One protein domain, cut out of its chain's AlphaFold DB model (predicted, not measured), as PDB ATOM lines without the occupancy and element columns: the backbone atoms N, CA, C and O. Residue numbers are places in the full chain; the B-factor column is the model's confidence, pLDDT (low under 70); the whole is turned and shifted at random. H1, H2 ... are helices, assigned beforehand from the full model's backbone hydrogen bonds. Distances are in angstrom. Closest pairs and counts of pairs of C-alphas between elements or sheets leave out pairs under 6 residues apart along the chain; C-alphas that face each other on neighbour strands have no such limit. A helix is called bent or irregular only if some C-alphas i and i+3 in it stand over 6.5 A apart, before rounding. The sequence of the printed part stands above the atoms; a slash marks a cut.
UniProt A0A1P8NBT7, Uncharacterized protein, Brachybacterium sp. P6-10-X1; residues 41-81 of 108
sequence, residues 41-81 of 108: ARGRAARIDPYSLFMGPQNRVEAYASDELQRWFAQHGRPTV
ATOM      1  N   ALA A  41     -22.799  35.747  48.674       94.31
ATOM      2  CA  ALA A  41     -21.691  35.378  49.565       94.31
ATOM      3  C   ALA A  41     -21.023  34.045  49.176       94.31
ATOM      4  O   ALA A  41     -19.796  33.952  49.131       94.31
ATOM      5  N   ARG A  42     -21.825  33.031  48.819       95.19
ATOM      6  CA  ARG A  42     -21.327  31.722  48.374       95.19
ATOM      7  C   ARG A  42     -20.579  31.808  47.042       95.19
ATOM      8  O   ARG A  42     -19.528  31.190  46.903       95.19
ATOM      9  N   GLY A  43     -21.086  32.590  46.085       95.44
ATOM     10  CA  GLY A  43     -20.437  32.811  44.788       95.44
ATOM     11  C   GLY A  43     -19.090  33.519  44.927       95.44
ATOM     12  O   GLY A  43     -18.106  33.093  44.323       95.44
ATOM     13  N   ARG A  44     -19.025  34.536  45.798       94.62
ATOM     14  CA  ARG A  44     -17.783  35.249  46.136       94.62
ATOM     15  C   ARG A  44     -16.761  34.334  46.807       94.62
ATOM     16  O   ARG A  44     -15.606  34.307  46.388       94.62
ATOM     17  N   ALA A  45     -17.183  33.537  47.791       96.25
ATOM     18  CA  ALA A  45     -16.312  32.573  48.468       96.25
ATOM     19  C   ALA A  45     -15.756  31.508  47.506       96.25
ATOM     20  O   ALA A  45     -14.589  31.135  47.597       96.25
ATOM     21  N   ALA A  46     -16.574  31.061  46.549       95.44
ATOM     22  CA  ALA A  46     -16.188  30.095  45.525       95.44
ATOM     23  C   ALA A  46     -15.409  30.706  44.341       95.44
ATOM     24  O   ALA A  46     -14.998  29.961  43.454       95.44
ATOM     25  N   ARG A  47     -15.198  32.034  44.314       94.75
ATOM     26  CA  ARG A  47     -14.519  32.772  43.228       94.75
ATOM     27  C   ARG A  47     -15.063  32.435  41.833       94.75
ATOM     28  O   ARG A  47     -14.304  32.288  40.879       94.75
ATOM     29  N   ILE A  48     -16.381  32.281  41.726       94.62
ATOM     30  CA  ILE A  48     -17.041  32.027  40.442       94.62
ATOM     31  C   ILE A  48     -16.942  33.285  39.578       94.62
ATOM     32  O   ILE A  48     -17.148  34.388  40.073       94.62
ATOM     33  N   ASP A  49     -16.674  33.123  38.285       92.81
ATOM     34  CA  ASP A  49     -16.799  34.217  37.324       92.81
ATOM     35  C   ASP A  49     -18.283  34.621  37.181       92.81
ATOM     36  O   ASP A  49     -19.092  33.781  36.766       92.81
ATOM     37  N   PRO A  50     -18.678  35.873  37.493       93.19
ATOM     38  CA  PRO A  50     -20.060  36.319  37.349       93.19
ATOM     39  C   PRO A  50     -20.603  36.160  35.926       93.19
ATOM     40  O   PRO A  50     -21.785  35.864  35.757       93.19
ATOM     41  N   TYR A  51     -19.758  36.303  34.898       93.62
ATOM     42  CA  TYR A  51     -20.174  36.156  33.502       93.62
ATOM     43  C   TYR A  51     -20.647  34.730  33.187       93.62
ATOM     44  O   TYR A  51     -21.557  34.526  32.377       93.62
ATOM     45  N   SER A  52     -20.111  33.734  33.900       92.88
ATOM     46  CA  SER A  52     -20.547  32.340  33.785       92.88
ATOM     47  C   SER A  52     -21.995  32.107  34.225       92.88
ATOM     48  O   SER A  52     -22.575  31.109  33.820       92.88
ATOM     49  N   LEU A  53     -22.610  33.014  34.998       93.81
ATOM     50  CA  LEU A  53     -24.017  32.908  35.419       93.81
ATOM     51  C   LEU A  53     -25.013  33.294  34.320       93.81
ATOM     52  O   LEU A  53     -26.194  32.972  34.422       93.81
ATOM     53  N   PHE A  54     -24.543  33.954  33.260       93.31
ATOM     54  CA  PHE A  54     -25.337  34.313  32.081       93.31
ATOM     55  C   PHE A  54     -25.346  33.182  31.040       93.31
ATOM     56  O   PHE A  54     -25.788  33.366  29.912       93.31
ATOM     57  N   MET A  55     -24.826  32.008  31.402       87.50
ATOM     58  CA  MET A  55     -24.884  30.786  30.609       87.50
ATOM     59  C   MET A  55     -25.030  29.569  31.527       87.50
ATOM     60  O   MET A  55     -24.700  29.606  32.709       87.50
ATOM     61  N   GLY A  56     -25.495  28.453  30.971       86.44
ATOM     62  CA  GLY A  56     -25.586  27.197  31.710       86.44
ATOM     63  C   GLY A  56     -26.826  27.081  32.610       86.44
ATOM     64  O   GLY A  56     -27.852  27.718  32.351       86.44
ATOM     65  N   PRO A  57     -26.776  26.191  33.617       89.69
ATOM     66  CA  PRO A  57     -27.971  25.742  34.324       89.69
ATOM     67  C   PRO A  57     -28.457  26.724  35.400       89.69
ATOM     68  O   PRO A  57     -27.670  27.383  36.082       89.69
ATOM     69  N   GLN A  58     -29.781  26.756  35.597       90.19
ATOM     70  CA  GLN A  58     -30.469  27.618  36.571       90.19
ATOM     71  C   GLN A  58     -29.954  27.431  38.006       90.19
ATOM     72  O   GLN A  58     -29.781  28.411  38.726       90.19
ATOM     73  N   ASN A  59     -29.630  26.197  38.393       92.94
ATOM     74  CA  ASN A  59     -29.136  25.873  39.732       92.94
ATOM     75  C   ASN A  59     -27.864  26.653  40.128       92.94
ATOM     76  O   ASN A  59     -27.647  26.922  41.307       92.94
ATOM     77  N   ARG A  60     -27.017  27.050  39.167       94.25
ATOM     78  CA  ARG A  60     -25.826  27.869  39.445       94.25
ATOM     79  C   ARG A  60     -26.200  29.297  39.797       94.25
ATOM     80  O   ARG A  60     -25.549  29.890  40.651       94.25
ATOM     81  N   VAL A  61     -27.232  29.837  39.156       94.69
ATOM     82  CA  VAL A  61     -27.759  31.167  39.472       94.69
ATOM     83  C   VAL A  61     -28.329  31.156  40.885       94.69
ATOM     84  O   VAL A  61     -27.918  31.972  41.699       94.69
ATOM     85  N   GLU A  62     -29.163  30.176  41.218       94.44
ATOM     86  CA  GLU A  62     -29.734  30.030  42.567       94.44
ATOM     87  C   GLU A  62     -28.655  29.877  43.650       94.44
ATOM     88  O   GLU A  62     -28.767  30.444  44.734       94.44
ATOM     89  N   ALA A  63     -27.579  29.141  43.357       95.56
ATOM     90  CA  ALA A  63     -26.514  28.888  44.322       95.56
ATOM     91  C   ALA A  63     -25.529  30.057  44.502       95.56
ATOM     92  O   ALA A  63     -24.940  30.192  45.580       95.56
ATOM     93  N   TYR A  64     -25.271  30.847  43.454       96.88
ATOM     94  CA  TYR A  64     -24.124  31.766  43.423       96.88
ATOM     95  C   TYR A  64     -24.462  33.218  43.075       96.88
ATOM     96  O   TYR A  64     -23.659  34.096  43.405       96.88
ATOM     97  N   ALA A  65     -25.602  33.496  42.440       96.31
ATOM     98  CA  ALA A  65     -26.023  34.862  42.135       96.31
ATOM     99  C   ALA A  65     -26.459  35.602  43.404       96.31
ATOM    100  O   ALA A  65     -26.926  34.987  44.364       96.31
ATOM    101  N   SER A  66     -26.320  36.925  43.406       96.12
ATOM    102  CA  SER A  66     -26.938  37.770  44.427       96.12
ATOM    103  C   SER A  66     -28.462  37.787  44.279       96.12
ATOM    104  O   SER A  66     -28.991  37.580  43.184       96.12
ATOM    105  N   ASP A  67     -29.182  38.088  45.360       94.38
ATOM    106  CA  ASP A  67     -30.649  38.184  45.337       94.38
ATOM    107  C   ASP A  67     -31.148  39.255  44.356       94.38
ATOM    108  O   ASP A  67     -32.249  39.160  43.813       94.38
ATOM    109  N   GLU A  68     -30.358  40.308  44.141       94.31
ATOM    110  CA  GLU A  68     -30.654  41.340  43.148       94.31
ATOM    111  C   GLU A  68     -30.517  40.807  41.726       94.31
ATOM    112  O   GLU A  68     -31.422  41.014  40.921       94.31
ATOM    113  N   LEU A  69     -29.457  40.049  41.422       95.25
ATOM    114  CA  LEU A  69     -29.296  39.436  40.104       95.25
ATOM    115  C   LEU A  69     -30.373  38.377  39.828       95.25
ATOM    116  O   LEU A  69     -30.884  38.300  38.712       95.25
ATOM    117  N   GLN A  70     -30.774  37.596  40.834       94.69
ATOM    118  CA  GLN A  70     -31.884  36.645  40.691       94.69
ATOM    119  C   GLN A  70     -33.197  37.358  40.346       94.69
ATOM    120  O   GLN A  70     -33.890  36.966  39.405       94.69
ATOM    121  N   ARG A  71     -33.516  38.448  41.056       94.06
ATOM    122  CA  ARG A  71     -34.686  39.290  40.758       94.06
ATOM    123  C   ARG A  71     -34.581  39.952  39.387       94.06
ATOM    124  O   ARG A  71     -35.578  40.023  38.675       94.06
ATOM    125  N   TRP A  72     -33.389  40.389  39.002       94.81
ATOM    126  CA  TRP A  72     -33.139  40.990  37.698       94.81
ATOM    127  C   TRP A  72     -33.406  39.998  36.562       94.81
ATOM    128  O   TRP A  72     -34.112  40.343  35.615       94.81
ATOM    129  N   PHE A  73     -32.941  38.750  36.692       94.81
ATOM    130  CA  PHE A  73     -33.240  37.688  35.728       94.81
ATOM    131  C   PHE A  73     -34.727  37.340  35.661       94.81
ATOM    132  O   PHE A  73     -35.224  37.061  34.575       94.81
ATOM    133  N   ALA A  74     -35.450  37.384  36.781       92.75
ATOM    134  CA  ALA A  74     -36.895  37.161  36.776       92.75
ATOM    135  C   ALA A  74     -37.660  38.246  35.991       92.75
ATOM    136  O   ALA A  74     -38.720  37.964  35.442       92.75
ATOM    137  N   GLN A  75     -37.126  39.470  35.921       93.25
ATOM    138  CA  GLN A  75     -37.759  40.604  35.235       93.25
ATOM    139  C   GLN A  75     -37.340  40.735  33.766       93.25
ATOM    140  O   GLN A  75     -38.168  41.048  32.916       93.25
ATOM    141  N   HIS A  76     -36.061  40.511  33.465       90.56
ATOM    142  CA  HIS A  76     -35.482  40.749  32.138       90.56
ATOM    143  C   HIS A  76     -35.278  39.469  31.323       90.56
ATOM    144  O   HIS A  76     -34.996  39.537  30.128       90.56
ATOM    145  N   GLY A  77     -35.418  38.307  31.961       89.25
ATOM    146  CA  GLY A  77     -35.027  37.022  31.406       89.25
ATOM    147  C   GLY A  77     -33.525  36.763  31.542       89.25
ATOM    148  O   GLY A  77     -32.707  37.674  31.696       89.25
ATOM    149  N   ARG A  78     -33.150  35.481  31.484       89.81
ATOM    150  CA  ARG A  78     -31.753  35.056  31.353       89.81
ATOM    151  C   ARG A  78     -31.518  34.542  29.932       89.81
ATOM    152  O   ARG A  78     -32.305  33.709  29.484       89.81
ATOM    153  N   PRO A  79     -30.426  34.941  29.259       83.88
ATOM    154  CA  PRO A  79     -30.090  34.398  27.952       83.88
ATOM    155  C   PRO A  79     -29.868  32.882  28.035       83.88
ATOM    156  O   PRO A  79     -29.080  32.390  28.847       83.88
ATOM    157  N   THR A  80     -30.559  32.134  27.178       87.19
ATOM    158  CA  THR A  80     -30.312  30.709  26.939       87.19
ATOM    159  C   THR A  80     -30.025  30.501  25.459       87.19
ATOM    160  O   THR A  80     -30.587  31.191  24.610       87.19
ATOM    161  N   VAL A  81     -29.126  29.562  25.149       85.56
ATOM    162  CA  VAL A  81     -28.759  29.273  23.753       85.56
ATOM    163  C   VAL A  81     -29.984  28.810  22.972       85.56
ATOM    164  O   VAL A  81     -30.192  29.278  21.868       85.56
TER     165      VAL A  81
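What this domain is: This is residues 41 to 81 of the 108 residues of an uncharacterized protein of Brachybacterium sp. P6-10-X1 (UniProt A0A1P8NBT7). Four short helices form a small, loosely joined cluster in which H3 is the common neighbour of the other three: H1 packs at its last residue, H2 is near it, and H4, the longest, folds back beside it the opposite way. Contacts between the helices are few, and residues 77 to 81 turn away from H4 as a tail that ends far from H1. The printed part has 41 residues with four named helices, in the order H1, H2, H3, H4, and no named strand; the class is all helix. The whole is compact, with a radius of gyration of the C-alphas of 9.7 A, and the C-alphas span 26 by 21 by 15 A.

Where its parts are: H1 is residues 41 to 45, 6.2 A from first to last C-alpha, and begins at C-alpha 41, at (-21.691, 35.378, 49.565). H2 is residues 50 to 54, 7.7 A long. H3 is residues 58 to 64, 10.2 A long, and ends at C-alpha 64, at (-24.124, 31.766, 43.423). H4 is residues 67 to 76, 14.3 A long, and ends at C-alpha 76, at (-35.482, 40.749, 32.138). No helix is bent or irregular.

How they stand to each other: H1 and H3 touch; their closest C-alphas, those of Gly 43 and Tyr 64, are 4.1 A apart. H1 and H2 are apart, but only just, with their closest C-alphas at 8.2 A. H2 and H3 are close but not clearly touching; their closest C-alphas, those of Leu 53 and Val 61, are 5.8 A apart. H3 and H4 are also close but not clearly touching; their closest C-alphas, those of Val 61 and Gln 70, are 7.0 A apart. H3 and H4 run opposite ways at a shallow tilt of 30 degrees. H4 is apart from H1 and from H2. In H1, H3 and H4 every O i to N i+4 pair is within hydrogen-bond range. In H2 the count is 0 of 1, while 2 of 2 O i to N i+3 pairs are within range.

The domain as a whole: The two C-alphas farthest apart are those of Ala 45 and Val 81, at 27.9 A. The printed part has no cut. The links from H1 to H2, from H2 to H3 and from H3 to H4 are tight, with 4, 3 and 2 residues between the helices. The mean pLDDT of the printed part is 92.9, and no printed residue is under 70.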